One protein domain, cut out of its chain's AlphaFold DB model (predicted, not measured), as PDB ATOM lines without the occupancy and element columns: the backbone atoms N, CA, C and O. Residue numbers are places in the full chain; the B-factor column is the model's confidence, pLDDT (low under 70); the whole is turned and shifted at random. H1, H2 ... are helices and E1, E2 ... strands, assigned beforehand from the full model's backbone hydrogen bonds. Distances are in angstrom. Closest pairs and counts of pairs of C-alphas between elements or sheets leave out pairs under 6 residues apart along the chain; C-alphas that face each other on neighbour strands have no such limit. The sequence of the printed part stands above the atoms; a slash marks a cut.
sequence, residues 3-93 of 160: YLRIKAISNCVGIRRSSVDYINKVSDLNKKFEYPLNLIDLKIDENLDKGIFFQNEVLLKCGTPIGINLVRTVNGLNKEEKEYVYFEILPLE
ATOM      1  N   TYR A   3     117.133 144.314 120.159       87.38
ATOM      2  CA  TYR A   3     116.151 144.116 119.096       87.38
ATOM      3  C   TYR A   3     116.756 143.274 117.989       87.38
ATOM      4  O   TYR A   3     117.918 143.442 117.626       87.38
ATOM      5  N   LEU A   4     115.952 142.388 117.419       89.62
ATOM      6  CA  LEU A   4     116.271 141.705 116.177       89.62
ATOM      7  C   LEU A   4     115.453 142.348 115.066       89.62
ATOM      8  O   LEU A   4     114.222 142.289 115.090       89.62
ATOM      9  N   ARG A   5     116.141 142.949 114.096       91.56
ATOM     10  CA  ARG A   5     115.551 143.307 112.810       91.56
ATOM     11  C   ARG A   5     115.532 142.052 111.952       91.56
ATOM     12  O   ARG A   5     116.588 141.498 111.655       91.56
ATOM     13  N   ILE A   6     114.346 141.616 111.550       90.50
ATOM     14  CA  ILE A   6     114.169 140.496 110.629       90.50
ATOM     15  C   ILE A   6     113.626 141.042 109.326       90.50
ATOM     16  O   ILE A   6     112.574 141.674 109.288       90.50
ATOM     17  N   LYS A   7     114.333 140.768 108.241       91.62
ATOM     18  CA  LYS A   7     113.929 141.137 106.893       91.62
ATOM     19  C   LYS A   7     113.793 139.886 106.050       91.62
ATOM     20  O   LYS A   7     114.651 139.013 106.081       91.62
ATOM     21  N   ALA A   8     112.738 139.834 105.249       91.62
ATOM     22  CA  ALA A   8     112.566 138.806 104.238       91.62
ATOM     23  C   ALA A   8     112.231 139.440 102.891       91.62
ATOM     24  O   ALA A   8     111.385 140.333 102.802       91.62
ATOM     25  N   ILE A   9     112.879 138.961 101.837       92.12
ATOM     26  CA  ILE A   9     112.572 139.293 100.448       92.12
ATOM     27  C   ILE A   9     112.305 137.985  99.725       92.12
ATOM     28  O   ILE A   9     113.150 137.101  99.728       92.12
ATOM     29  N   SER A  10     111.155 137.883  99.074       91.75
ATOM     30  CA  SER A  10     110.821 136.773  98.190       91.75
ATOM     31  C   SER A  10     110.635 137.276  96.765       91.75
ATOM     32  O   SER A  10     110.080 138.359  96.548       91.75
ATOM     33  N   ASN A  11     111.101 136.492  95.797       90.56
ATOM     34  CA  ASN A  11     110.850 136.718  94.386       90.56
ATOM     35  C   ASN A  11     110.402 135.422  93.699       90.56
ATOM     36  O   ASN A  11     111.103 134.407  93.740       90.56
ATOM     37  N   CYS A  12     109.249 135.485  93.032       87.75
ATOM     38  CA  CYS A  12     108.718 134.427  92.177       87.75
ATOM     39  C   CYS A  12     108.121 135.059  90.916       87.75
ATOM     40  O   CYS A  12     107.266 135.934  91.025       87.75
ATOM     41  N   VAL A  13     108.587 134.643  89.732       80.06
ATOM     42  CA  VAL A  13     108.096 135.082  88.404       80.06
ATOM     43  C   VAL A  13     107.789 136.583  88.332       80.06
ATOM     44  O   VAL A  13     106.691 137.034  88.025       80.06
ATOM     45  N   GLY A  14     108.802 137.385  88.667       74.62
ATOM     46  CA  GLY A  14     108.744 138.847  88.588       74.62
ATOM     47  C   GLY A  14     107.947 139.527  89.706       74.62
ATOM     48  O   GLY A  14     107.949 140.753  89.784       74.62
ATOM     49  N   ILE A  15     107.307 138.771  90.600       83.44
ATOM     50  CA  ILE A  15     106.644 139.301  91.790       83.44
ATOM     51  C   ILE A  15     107.660 139.328  92.934       83.44
ATOM     52  O   ILE A  15     107.949 138.301  93.547       83.44
ATOM     53  N   ARG A  16     108.164 140.525  93.257       87.94
ATOM     54  CA  ARG A  16     108.971 140.776  94.460       87.94
ATOM     55  C   ARG A  16     108.049 141.156  95.618       87.94
ATOM     56  O   ARG A  16     107.276 142.106  95.511       87.94
ATOM     57  N   ARG A  17     108.157 140.451  96.743       89.00
ATOM     58  CA  ARG A  17     107.531 140.831  98.020       89.00
ATOM     59  C   ARG A  17     108.609 141.004  99.076       89.00
ATOM     60  O   ARG A  17     109.603 140.284  99.072       89.00
ATOM     61  N   SER A  18     108.423 141.958  99.980       89.06
ATOM     62  CA  SER A  18     109.344 142.162 101.097       89.06
ATOM     63  C   SER A  18     108.577 142.483 102.362       89.06
ATOM     64  O   SER A  18     107.584 143.206 102.301       89.06
ATOM     65  N   SER A  19     109.067 141.992 103.491       89.62
ATOM     66  CA  SER A  19     108.562 142.368 104.805       89.62
ATOM     67  C   SER A  19     109.721 142.549 105.783       89.62
ATOM     68  O   SER A  19     110.809 142.003 105.578       89.62
ATOM     69  N   VAL A  20     109.507 143.409 106.774       89.75
ATOM     70  CA  VAL A  20     110.463 143.726 107.837       89.75
ATOM     71  C   VAL A  20     109.699 143.755 109.150       89.75
ATOM     72  O   VAL A  20     108.664 144.410 109.223       89.75
ATOM     73  N   ASP A  21     110.246 143.092 110.162       89.75
ATOM     74  CA  ASP A  21     109.727 143.071 111.526       89.75
ATOM     75  C   ASP A  21     110.841 143.300 112.549       89.75
ATOM     76  O   ASP A  21     112.024 143.071 112.284       89.75
ATOM     77  N   TYR A  22     110.434 143.753 113.734       89.12
ATOM     78  CA  TYR A  22     111.306 144.003 114.877       89.12
ATOM     79  C   TYR A  22     110.828 143.190 116.077       89.12
ATOM     80  O   TYR A  22     109.653 143.242 116.449       89.12
ATOM     81  N   ILE A  23     111.749 142.454 116.695       87.38
ATOM     82  CA  ILE A  23     111.474 141.561 117.826       87.38
ATOM     83  C   ILE A  23     112.339 141.971 119.008       87.38
ATOM     84  O   ILE A  23     113.555 142.048 118.870       87.38
ATOM     85  N   ASN A  24     111.724 142.195 120.170       85.44
ATOM     86  CA  ASN A  24     112.427 142.555 121.410       85.44
ATOM     87  C   ASN A  24     112.239 141.547 122.554       85.44
ATOM     88  O   ASN A  24     112.797 141.725 123.633       85.44
ATOM     89  N   LYS A  25     111.450 140.494 122.333       85.94
ATOM     90  CA  LYS A  25     111.236 139.388 123.268       85.94
ATOM     91  C   LYS A  25     110.793 138.143 122.513       85.94
ATOM     92  O   LYS A  25     110.138 138.245 121.479       85.94
ATOM     93  N   VAL A  26     111.074 136.964 123.064       83.81
ATOM     94  CA  VAL A  26     110.725 135.671 122.444       83.81
ATOM     95  C   VAL A  26     109.233 135.576 122.110       83.81
ATOM     96  O   VAL A  26     108.869 135.085 121.048       83.81
ATOM     97  N   SER A  27     108.353 136.100 122.972       83.25
ATOM     98  CA  SER A  27     106.903 136.044 122.743       83.25
ATOM     99  C   SER A  27     106.454 136.765 121.471       83.25
ATOM    100  O   SER A  27     105.376 136.475 120.960       83.25
ATOM    101  N   ASP A  28     107.260 137.694 120.954       83.12
ATOM    102  CA  ASP A  28     106.950 138.420 119.728       83.12
ATOM    103  C   ASP A  28     107.159 137.565 118.470       83.12
ATOM    104  O   ASP A  28     106.548 137.862 117.449       83.12
ATOM    105  N   LEU A  29     107.913 136.459 118.554       78.81
ATOM    106  CA  LEU A  29     107.984 135.450 117.487       78.81
ATOM    107  C   LEU A  29     106.661 134.706 117.284       78.81
ATOM    108  O   LEU A  29     106.398 134.206 116.196       78.81
ATOM    109  N   ASN A  30     105.814 134.636 118.315       69.81
ATOM    110  CA  ASN A  30     104.503 133.992 118.214       69.81
ATOM    111  C   ASN A  30     103.474 134.868 117.477       69.81
ATOM    112  O   ASN A  30     102.320 134.462 117.308       69.81
ATOM    113  N   LYS A  31     103.859 136.080 117.049       75.81
ATOM    114  CA  LYS A  31     103.041 136.911 116.164       75.81
ATOM    115  C   LYS A  31     102.913 136.219 114.804       75.81
ATOM    116  O   LYS A  31     103.827 135.556 114.323       75.81
ATOM    117  N   LYS A  32     101.758 136.378 114.156       77.44
ATOM    118  CA  LYS A  32     101.572 135.898 112.782       77.44
ATOM    119  C   LYS A  32     102.373 136.790 111.840       77.44
ATOM    120  O   LYS A  32     101.907 137.872 111.497       77.44
ATOM    121  N   PHE A  33     103.552 136.330 111.437       85.69
ATOM    122  CA  PHE A  33     104.348 136.999 110.417       85.69
ATOM    123  C   PHE A  33     103.588 137.091 109.095       85.69
ATOM    124  O   PHE A  33     102.877 136.164 108.691       85.69
ATOM    125  N   GLU A  34     103.766 138.204 108.396       85.69
ATOM    126  CA  GLU A  34     103.285 138.333 107.028       85.69
ATOM    127  C   GLU A  34     104.192 137.563 106.073       85.69
ATOM    128  O   GLU A  34     105.377 137.356 106.327       85.69
ATOM    129  N   TYR A  35     103.659 137.140 104.934       86.00
ATOM    130  CA  TYR A  35     104.515 136.622 103.876       86.00
ATOM    131  C   TYR A  35     105.432 137.750 103.351       86.00
ATOM    132  O   TYR A  35     104.930 138.837 103.060       86.00
ATOM    133  N   PRO A  36     106.748 137.527 103.161       90.00
ATOM    134  CA  PRO A  36     107.437 136.232 103.190       90.00
ATOM    135  C   PRO A  36     108.087 135.855 104.533       90.00
ATOM    136  O   PRO A  36     108.719 134.808 104.611       90.00
ATOM    137  N   LEU A  37     107.951 136.660 105.590       89.31
ATOM    138  CA  LEU A  37     108.520 136.357 106.910       89.31
ATOM    139  C   LEU A  37     107.943 135.079 107.525       89.31
ATOM    140  O   LEU A  37     108.668 134.369 108.202       89.31
ATOM    141  N   ASN A  38     106.689 134.716 107.246       87.25
ATOM    142  CA  ASN A  38     106.098 133.461 107.742       87.25
ATOM    143  C   ASN A  38     106.779 132.168 107.254       87.25
ATOM    144  O   ASN A  38     106.403 131.079 107.681       87.25
ATOM    145  N   LEU A  39     107.744 132.281 106.342       86.19
ATOM    146  CA  LEU A  39     108.573 131.180 105.864       86.19
ATOM    147  C   LEU A  39     109.801 130.930 106.753       86.19
ATOM    148  O   LEU A  39     110.544 129.981 106.506       86.19
ATOM    149  N   ILE A  40     110.036 131.790 107.745       84.81
ATOM    150  CA  ILE A  40     111.156 131.702 108.674       84.81
ATOM    151  C   ILE A  40     110.866 130.646 109.758       84.81
ATOM    152  O   ILE A  40     109.849 130.721 110.442       84.81
ATOM    153  N   ASP A  41     111.760 129.668 109.938       84.44
ATOM    154  CA  ASP A  41     111.776 128.817 111.141       84.44
ATOM    155  C   ASP A  41     112.843 129.353 112.095       84.44
ATOM    156  O   ASP A  41     114.023 128.999 111.992       84.44
ATOM    157  N   LEU A  42     112.428 130.284 112.957       86.12
ATOM    158  CA  LEU A  42     113.288 130.970 113.912       86.12
ATOM    159  C   LEU A  42     112.850 130.664 115.345       86.12
ATOM    160  O   LEU A  42     111.739 130.992 115.759       86.12
ATOM    161  N   LYS A  43     113.775 130.106 116.122       87.94
ATOM    162  CA  LYS A  43     113.694 130.034 117.584       87.94
ATOM    163  C   LYS A  43     114.846 130.836 118.152       87.94
ATOM    164  O   LYS A  43     115.963 130.703 117.666       87.94
ATOM    165  N   ILE A  44     114.592 131.640 119.171       87.38
ATOM    166  CA  ILE A  44     115.627 132.415 119.859       87.38
ATOM    167  C   ILE A  44     115.570 132.122 121.349       87.38
ATOM    168  O   ILE A  44     114.518 131.742 121.870       87.38
ATOM    169  N   ASP A  45     116.707 132.263 122.011       87.31
ATOM    170  CA  ASP A  45     116.785 132.174 123.458       87.31
ATOM    171  C   ASP A  45     116.191 133.433 124.126       87.31
ATOM    172  O   ASP A  45     115.919 134.446 123.477       87.31
ATOM    173  N   GLU A  46     115.982 133.378 125.442       84.50
ATOM    174  CA  GLU A  46     115.386 134.486 126.199       84.50
ATOM    175  C   GLU A  46     116.249 135.757 126.194       84.50
ATOM    176  O   GLU A  46     115.699 136.857 126.262       84.50
ATOM    177  N   ASN A  47     117.572 135.627 126.047       83.56
ATOM    178  CA  ASN A  47     118.498 136.761 126.014       83.56
ATOM    179  C   ASN A  47     118.691 137.344 124.605       83.56
ATOM    180  O   ASN A  47     119.385 138.352 124.445       83.56
ATOM    181  N   LEU A  48     118.076 136.739 123.580       84.06
ATOM    182  CA  LEU A  48     118.206 137.124 122.171       84.06
ATOM    183  C   LEU A  48     119.668 137.092 121.683       84.06
ATOM    184  O   LEU A  48     120.066 137.883 120.822       84.06
ATOM    185  N   ASP A  49     120.506 136.230 122.254       85.94
ATOM    186  CA  ASP A  49     121.931 136.078 121.946       85.94
ATOM    187  C   ASP A  49     122.242 134.839 121.103       85.94
ATOM    188  O   ASP A  49     123.275 134.800 120.426       85.94
ATOM    189  N   LYS A  50     121.316 133.883 121.062       89.31
ATOM    190  CA  LYS A  50     121.408 132.657 120.281       89.31
ATOM    191  C   LYS A  50     120.079 132.363 119.620       89.31
ATOM    192  O   LYS A  50     119.006 132.587 120.178       89.31
ATOM    193  N   GLY A  51     120.156 131.816 118.416       86.94
ATOM    194  CA  GLY A  51     118.984 131.335 117.709       86.94
ATOM    195  C   GLY A  51     119.239 130.008 117.027       86.94
ATOM    196  O   GLY A  51     120.354 129.716 116.612       86.94
ATOM    197  N   ILE A  52     118.183 129.217 116.890       87.44
ATOM    198  CA  ILE A  52     118.130 128.126 115.928       87.44
ATOM    199  C   ILE A  52     117.387 128.672 114.724       87.44
ATOM    200  O   ILE A  52     116.206 129.018 114.814       87.44
ATOM    201  N   PHE A  53     118.098 128.746 113.608       83.38
ATOM    202  CA  PHE A  53     117.572 129.249 112.361       83.38
ATOM    203  C   PHE A  53     117.677 128.165 111.287       83.38
ATOM    204  O   PHE A  53     118.775 127.721 110.951       83.38
ATOM    205  N   PHE A  54     116.528 127.670 110.807       79.19
ATOM    206  CA  PHE A  54     116.449 126.507 109.906       79.19
ATOM    207  C   PHE A  54     117.338 125.336 110.364       79.19
ATOM    208  O   PHE A  54     118.177 124.847 109.611       79.19
ATOM    209  N   GLN A  55     117.175 124.916 111.622       82.19
ATOM    210  CA  GLN A  55     117.940 123.830 112.264       82.19
ATOM    211  C   GLN A  55     119.441 124.098 112.484       82.19
ATOM    212  O   GLN A  55     120.135 123.222 112.994       82.19
ATOM    213  N   ASN A  56     119.943 125.295 112.169       83.81
ATOM    214  CA  ASN A  56     121.323 125.687 112.443       83.81
ATOM    215  C   ASN A  56     121.372 126.620 113.653       83.81
ATOM    216  O   ASN A  56     120.671 127.629 113.687       83.81
ATOM    217  N   GLU A  57     122.203 126.297 114.640       89.94
ATOM    218  CA  GLU A  57     122.464 127.206 115.755       89.94
ATOM    219  C   GLU A  57     123.371 128.353 115.298       89.94
ATOM    220  O   GLU A  57     124.390 128.134 114.639       89.94
ATOM    221  N   VAL A  58     123.003 129.582 115.654       89.06
ATOM    222  CA  VAL A  58     123.750 130.796 115.326       89.06
ATOM    223  C   VAL A  58     123.872 131.715 116.538       89.06
ATOM    224  O   VAL A  58     122.922 131.906 117.299       89.06
ATOM    225  N   LEU A  59     125.052 132.318 116.696       90.56
ATOM    226  CA  LEU A  59     125.297 133.382 117.672       90.56
ATOM    227  C   LEU A  59     124.855 134.728 117.087       90.56
ATOM    228  O   LEU A  59     125.303 135.127 116.013       90.56
ATOM    229  N   LEU A  60     124.007 135.446 117.818       89.00
ATOM    230  CA  LEU A  60     123.435 136.731 117.429       89.00
ATOM    231  C   LEU A  60     124.291 137.875 117.983       89.00
ATOM    232  O   LEU A  60     124.050 138.386 119.082       89.00
ATOM    233  N   LYS A  61     125.292 138.300 117.211       87.62
ATOM    234  CA  LYS A  61     126.164 139.430 117.560       87.62
ATOM    235  C   LYS A  61     125.616 140.748 117.001       87.62
ATOM    236  O   LYS A  61     125.271 140.818 115.823       87.62
ATOM    237  N   CYS A  62     125.571 141.794 117.829       86.62
ATOM    238  CA  CYS A  62     125.143 143.131 117.404       86.62
ATOM    239  C   CYS A  62     125.945 143.626 116.194       86.62
ATOM    240  O   CYS A  62     127.153 143.388 116.088       86.62
ATOM    241  N   GLY A  63     125.243 144.254 115.248       83.12
ATOM    242  CA  GLY A  63     125.822 144.784 114.012       83.12
ATOM    243  C   GLY A  63     126.270 143.723 113.000       83.12
ATOM    244  O   GLY A  63     126.744 144.080 111.926       83.12
ATOM    245  N   THR A  64     126.129 142.429 113.308       87.69
ATOM    246  CA  THR A  64     126.504 141.343 112.395       87.69
ATOM    247  C   THR A  64     125.246 140.735 111.775       87.69
ATOM    248  O   THR A  64     124.512 140.034 112.477       87.69
ATOM    249  N   PRO A  65     124.966 140.981 110.482       89.12
ATOM    250  CA  PRO A  65     123.817 140.385 109.819       89.12
ATOM    251  C   PRO A  65     124.058 138.900 109.541       89.12
ATOM    252  O   PRO A  65     125.151 138.487 109.149       89.12
ATOM    253  N   ILE A  66     123.006 138.103 109.693       89.69
ATOM    254  CA  ILE A  66     122.973 136.689 109.325       89.69
ATOM    255  C   ILE A  66     121.985 136.541 108.176       89.69
ATOM    256  O   ILE A  66     120.777 136.697 108.363       89.69
ATOM    257  N   GLY A  67     122.516 136.262 106.986       89.62
ATOM    258  CA  GLY A  67     121.744 136.091 105.759       89.62
ATOM    259  C   GLY A  67     121.550 134.618 105.403       89.62
ATOM    260  O   GLY A  67     122.512 133.853 105.416       89.62
ATOM    261  N   ILE A  68     120.331 134.220 105.036       87.25
ATOM    262  CA  ILE A  68     120.029 132.870 104.539       87.25
ATOM    263  C   ILE A  68     119.227 132.953 103.247       87.25
ATOM    264  O   ILE A  68     118.269 133.714 103.138       87.25
ATOM    265  N   ASN A  69     119.606 132.116 102.284       89.06
ATOM    266  CA  ASN A  69     118.866 131.927 101.047       89.06
ATOM    267  C   ASN A  69     118.103 130.604 101.093       89.06
ATOM    268  O   ASN A  69     118.664 129.568 101.443       89.06
ATOM    269  N   LEU A  70     116.845 130.641 100.674       87.81
ATOM    270  CA  LEU A  70     116.000 129.475 100.489       87.81
ATOM    271  C   LEU A  70     115.492 129.450  99.050       87.81
ATOM    272  O   LEU A  70     115.096 130.475  98.493       87.81
ATOM    273  N   VAL A  71     115.474 128.258  98.461       90.19
ATOM    274  CA  VAL A  71     114.834 128.009  97.170       90.19
ATOM    275  C   VAL A  71     113.797 126.925  97.371       90.19
ATOM    276  O   VAL A  71     114.111 125.863  97.909       90.19
ATOM    277  N   ARG A  72     112.567 127.177  96.932       87.56
ATOM    278  CA  ARG A  72     111.500 126.176  96.977       87.56
ATOM    279  C   ARG A  72     110.679 126.176  95.703       87.56
ATOM    280  O   ARG A  72     110.627 127.176  94.990       87.56
ATOM    281  N   THR A  73     110.018 125.056  95.459       88.75
ATOM    282  CA  THR A  73     109.035 124.933  94.387       88.75
ATOM    283  C   THR A  73     107.672 125.383  94.900       88.75
ATOM    284  O   THR A  73     107.217 124.919  95.945       88.75
ATOM    285  N   VAL A  74     107.026 126.289  94.174       85.19
ATOM    286  CA  VAL A  74     105.658 126.748  94.439       85.19
ATOM    287  C   VAL A  74     104.801 126.598  93.193       85.19
ATOM    288  O   VAL A  74     105.315 126.598  92.078       85.19
ATOM    289  N   ASN A  75     103.486 126.502  93.375       81.25
ATOM    290  CA  ASN A  75     102.553 126.594  92.259       81.25
ATOM    291  C   ASN A  75     102.432 128.058  91.836       81.25
ATOM    292  O   ASN A  75     101.883 128.881  92.571       81.25
ATOM    293  N   GLY A  76     102.971 128.369  90.668       71.19
ATOM    294  CA  GLY A  76     102.836 129.651  90.002       71.19
ATOM    295  C   GLY A  76     101.767 129.640  88.915       71.19
ATOM    296  O   GLY A  76     100.971 128.708  88.783       71.19
ATOM    297  N   LEU A  77     101.756 130.707  88.115       68.62
ATOM    298  CA  LEU A  77     100.784 130.880  87.033       68.62
ATOM    299  C   LEU A  77     100.994 129.856  85.904       68.62
ATOM    300  O   LEU A  77     100.026 129.461  85.259       68.62
ATOM    301  N   ASN A  78     102.235 129.390  85.697       66.88
ATOM    302  CA  ASN A  78     102.614 128.499  84.596       66.88
ATOM    303  C   ASN A  78     103.075 127.097  85.052       66.88
ATOM    304  O   ASN A  78     103.914 126.500  84.373       66.88
ATOM    305  N   LYS A  79     102.487 126.543  86.131       81.94
ATOM    306  CA  LYS A  79     102.840 125.278  86.842       81.94
ATOM    307  C   LYS A  79     103.778 125.508  88.040       81.94
ATOM    308  O   LYS A  79     103.608 126.475  88.767       81.94
ATOM    309  N   GLU A  80     104.708 124.585  88.288       84.50
ATOM    310  CA  GLU A  80     105.721 124.646  89.339       84.50
ATOM    311  C   GLU A  80     106.836 125.635  88.978       84.50
ATOM    312  O   GLU A  80     107.455 125.544  87.917       84.50
ATOM    313  N   GLU A  81     107.111 126.570  89.881       87.19
ATOM    314  CA  GLU A  81     108.099 127.632  89.716       87.19
ATOM    315  C   GLU A  81     109.027 127.689  90.932       87.19
ATOM    316  O   GLU A  81     108.664 127.281  92.037       87.19
ATOM    317  N   LYS A  82     110.250 128.193  90.731       89.81
ATOM    318  CA  LYS A  82     111.192 128.418  91.832       89.81
ATOM    319  C   LYS A  82     110.942 129.784  92.457       89.81
ATOM    320  O   LYS A  82     111.111 130.808  91.797       89.81
ATOM    321  N   GLU A  83     110.619 129.778  93.739       90.88
ATOM    322  CA  GLU A  83     110.634 130.962  94.582       90.88
ATOM    323  C   GLU A  83     111.994 131.063  95.276       90.88
ATOM    324  O   GLU A  83     112.422 130.121  95.952       90.88
ATOM    325  N   TYR A  84     112.656 132.207  95.114       91.56
ATOM    326  CA  TYR A  84     113.905 132.530  95.798       91.56
ATOM    327  C   TYR A  84     113.603 133.479  96.947       91.56
ATOM    328  O   TYR A  84     113.030 134.550  96.734       91.56
ATOM    329  N   VAL A  85     113.997 133.095  98.158       91.44
ATOM    330  CA  VAL A  85     113.752 133.880  99.366       91.44
ATOM    331  C   VAL A  85     115.070 134.159 100.069       91.44
ATOM    332  O   VAL A  85     115.844 133.240 100.319       91.44
ATOM    333  N   TYR A  86     115.312 135.425 100.390       92.06
ATOM    334  CA  TYR A  86     116.415 135.877 101.228       92.06
ATOM    335  C   TYR A  86     115.865 136.343 102.572       92.06
ATOM    336  O   TYR A  86     114.974 137.197 102.610       92.06
ATOM    337  N   PHE A  87     116.418 135.812 103.655       91.25
ATOM    338  CA  PHE A  87     116.179 136.272 105.016       91.25
ATOM    339  C   PHE A  87     117.436 136.912 105.567       91.25
ATOM    340  O   PHE A  87     118.533 136.405 105.350       91.25
ATOM    341  N   GLU A  88     117.256 137.966 106.341       91.62
ATOM    342  CA  GLU A  88     118.314 138.612 107.093       91.62
ATOM    343  C   GLU A  88     117.848 138.842 108.520       91.62
ATOM    344  O   GLU A  88     116.780 139.415 108.748       91.62
ATOM    345  N   ILE A  89     118.664 138.401 109.469       90.44
ATOM    346  CA  ILE A  89     118.508 138.714 110.884       90.44
ATOM    347  C   ILE A  89     119.669 139.620 111.266       90.44
ATOM    348  O   ILE A  89     120.830 139.240 111.113       90.44
ATOM    349  N   LEU A  90     119.358 140.804 111.776       91.50
ATOM    350  CA  LEU A  90     120.342 141.765 112.249       91.50
ATOM    351  C   LEU A  90     120.018 142.147 113.697       91.50
ATOM    352  O   LEU A  90     119.036 142.856 113.938       91.50
ATOM    353  N   PRO A  91     120.821 141.694 114.672       90.88
ATOM    354  CA  PRO A  91     120.731 142.195 116.031       90.88
ATOM    355  C   PRO A  91     121.192 143.655 116.086       90.88
ATOM    356  O   PRO A  91     122.280 143.992 115.609       90.88
ATOM    357  N   LEU A  92     120.353 144.505 116.669       90.38
ATOM    358  CA  LEU A  92     120.559 145.942 116.791       90.38
ATOM    359  C   LEU A  92     120.763 146.344 118.252       90.38
ATOM    360  O   LEU A  92     120.132 145.800 119.166       90.38
ATOM    361  N   GLU A  93     121.630 147.332 118.431       86.44
ATOM    362  CA  GLU A  93     121.890 148.000 119.698       86.44
ATOM    363  C   GLU A  93     121.002 149.239 119.781       86.44
ATOM    364  O   GLU A  93     121.138 150.158 118.978       86.44
TER     365      GLU A  93
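AT A GLANCE: This is residues 3 to 93 of the 160 residues of an uncharacterized protein of Clostridium sp. CAG:307 (UniProt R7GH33). A long, twisted sheet of four antiparallel strands, E2, E1, E7 and E6, forms a wall along the length of the domain. Over one face of it, at the end where residues 3 and 93 lie, are a small three-stranded sheet, E3, E4 and E5, and the short helix H1, while the turn of the E6 and E7 hairpin makes the other end. The printed part has 91 residues, in the order E1, E2, H1, E3, E4, E5, E6, E7, and its class is mostly strand. It is compact, with a radius of gyration of the C-alphas of 13.9 A, and its outline is a rod of 45 by 22 by 20 A.

HOW THE PARTS SIT: E1, residues 3 to 12, and E2, residues 15 to 23, form a hairpin at 168 degrees, with N 6 and O 21 at 2.8 A. On the other side of E1 is E7, residues 79 to 93, antiparallel at 163 degrees, with N 7 and O 88 at 2.8 A. E7 forms a hairpin with E6, residues 66 to 76, at 156 degrees, with N 70 and O 85 at 2.8 A. E2 and E6 are the edge strands, and E6 bends by 60 degrees at residue 73. H1, residues 26 to 30, only grazes this sheet with residues 28 to 29, and is only just on it, with 5 pairs of C-alphas within 10 A. Its one O i to N i+4 pair is not within hydrogen-bond range, 0 of 1, but 2 of 2 O i to N i+3 pairs are. E3, residues 42 to 44, E4, residues 50 to 53, and E5, residues 56 to 59, form a meander, each strand the antiparallel neighbour of the one before. N 52 and O 43 are 2.8 A apart, and N 58 and O 51 are 2.8 A apart. H1 also only grazes this sheet, with residues 26 to 29; the closest C-alphas of H1 and E3, those of Val 26 and Ile 44, are 6.4 A apart. E1 and E3 are apart, and E5 and E6 are only just apart, at 8.4 A.

IN THESE COORDINATES: E1 begins at C-alpha 3, (116.151, 144.116, 119.096), and is 29.6 A long; E2 is 26.6 A long. E3 begins at C-alpha 42, (113.288, 130.970, 113.912). E6 is 28.8 A long, and E7 is 44.3 A long, ending at C-alpha 93, (121.890, 148.000, 119.698).

THE WHOLE: The C-alphas of Asn 47 and Asn 78, the two farthest apart, are 45.1 A apart. The printed part has no cut. The link from H1 to E3, 11 residues, is long. The mean pLDDT of the printed part is 86.3, and residues 30, 77 and 78 are under 70.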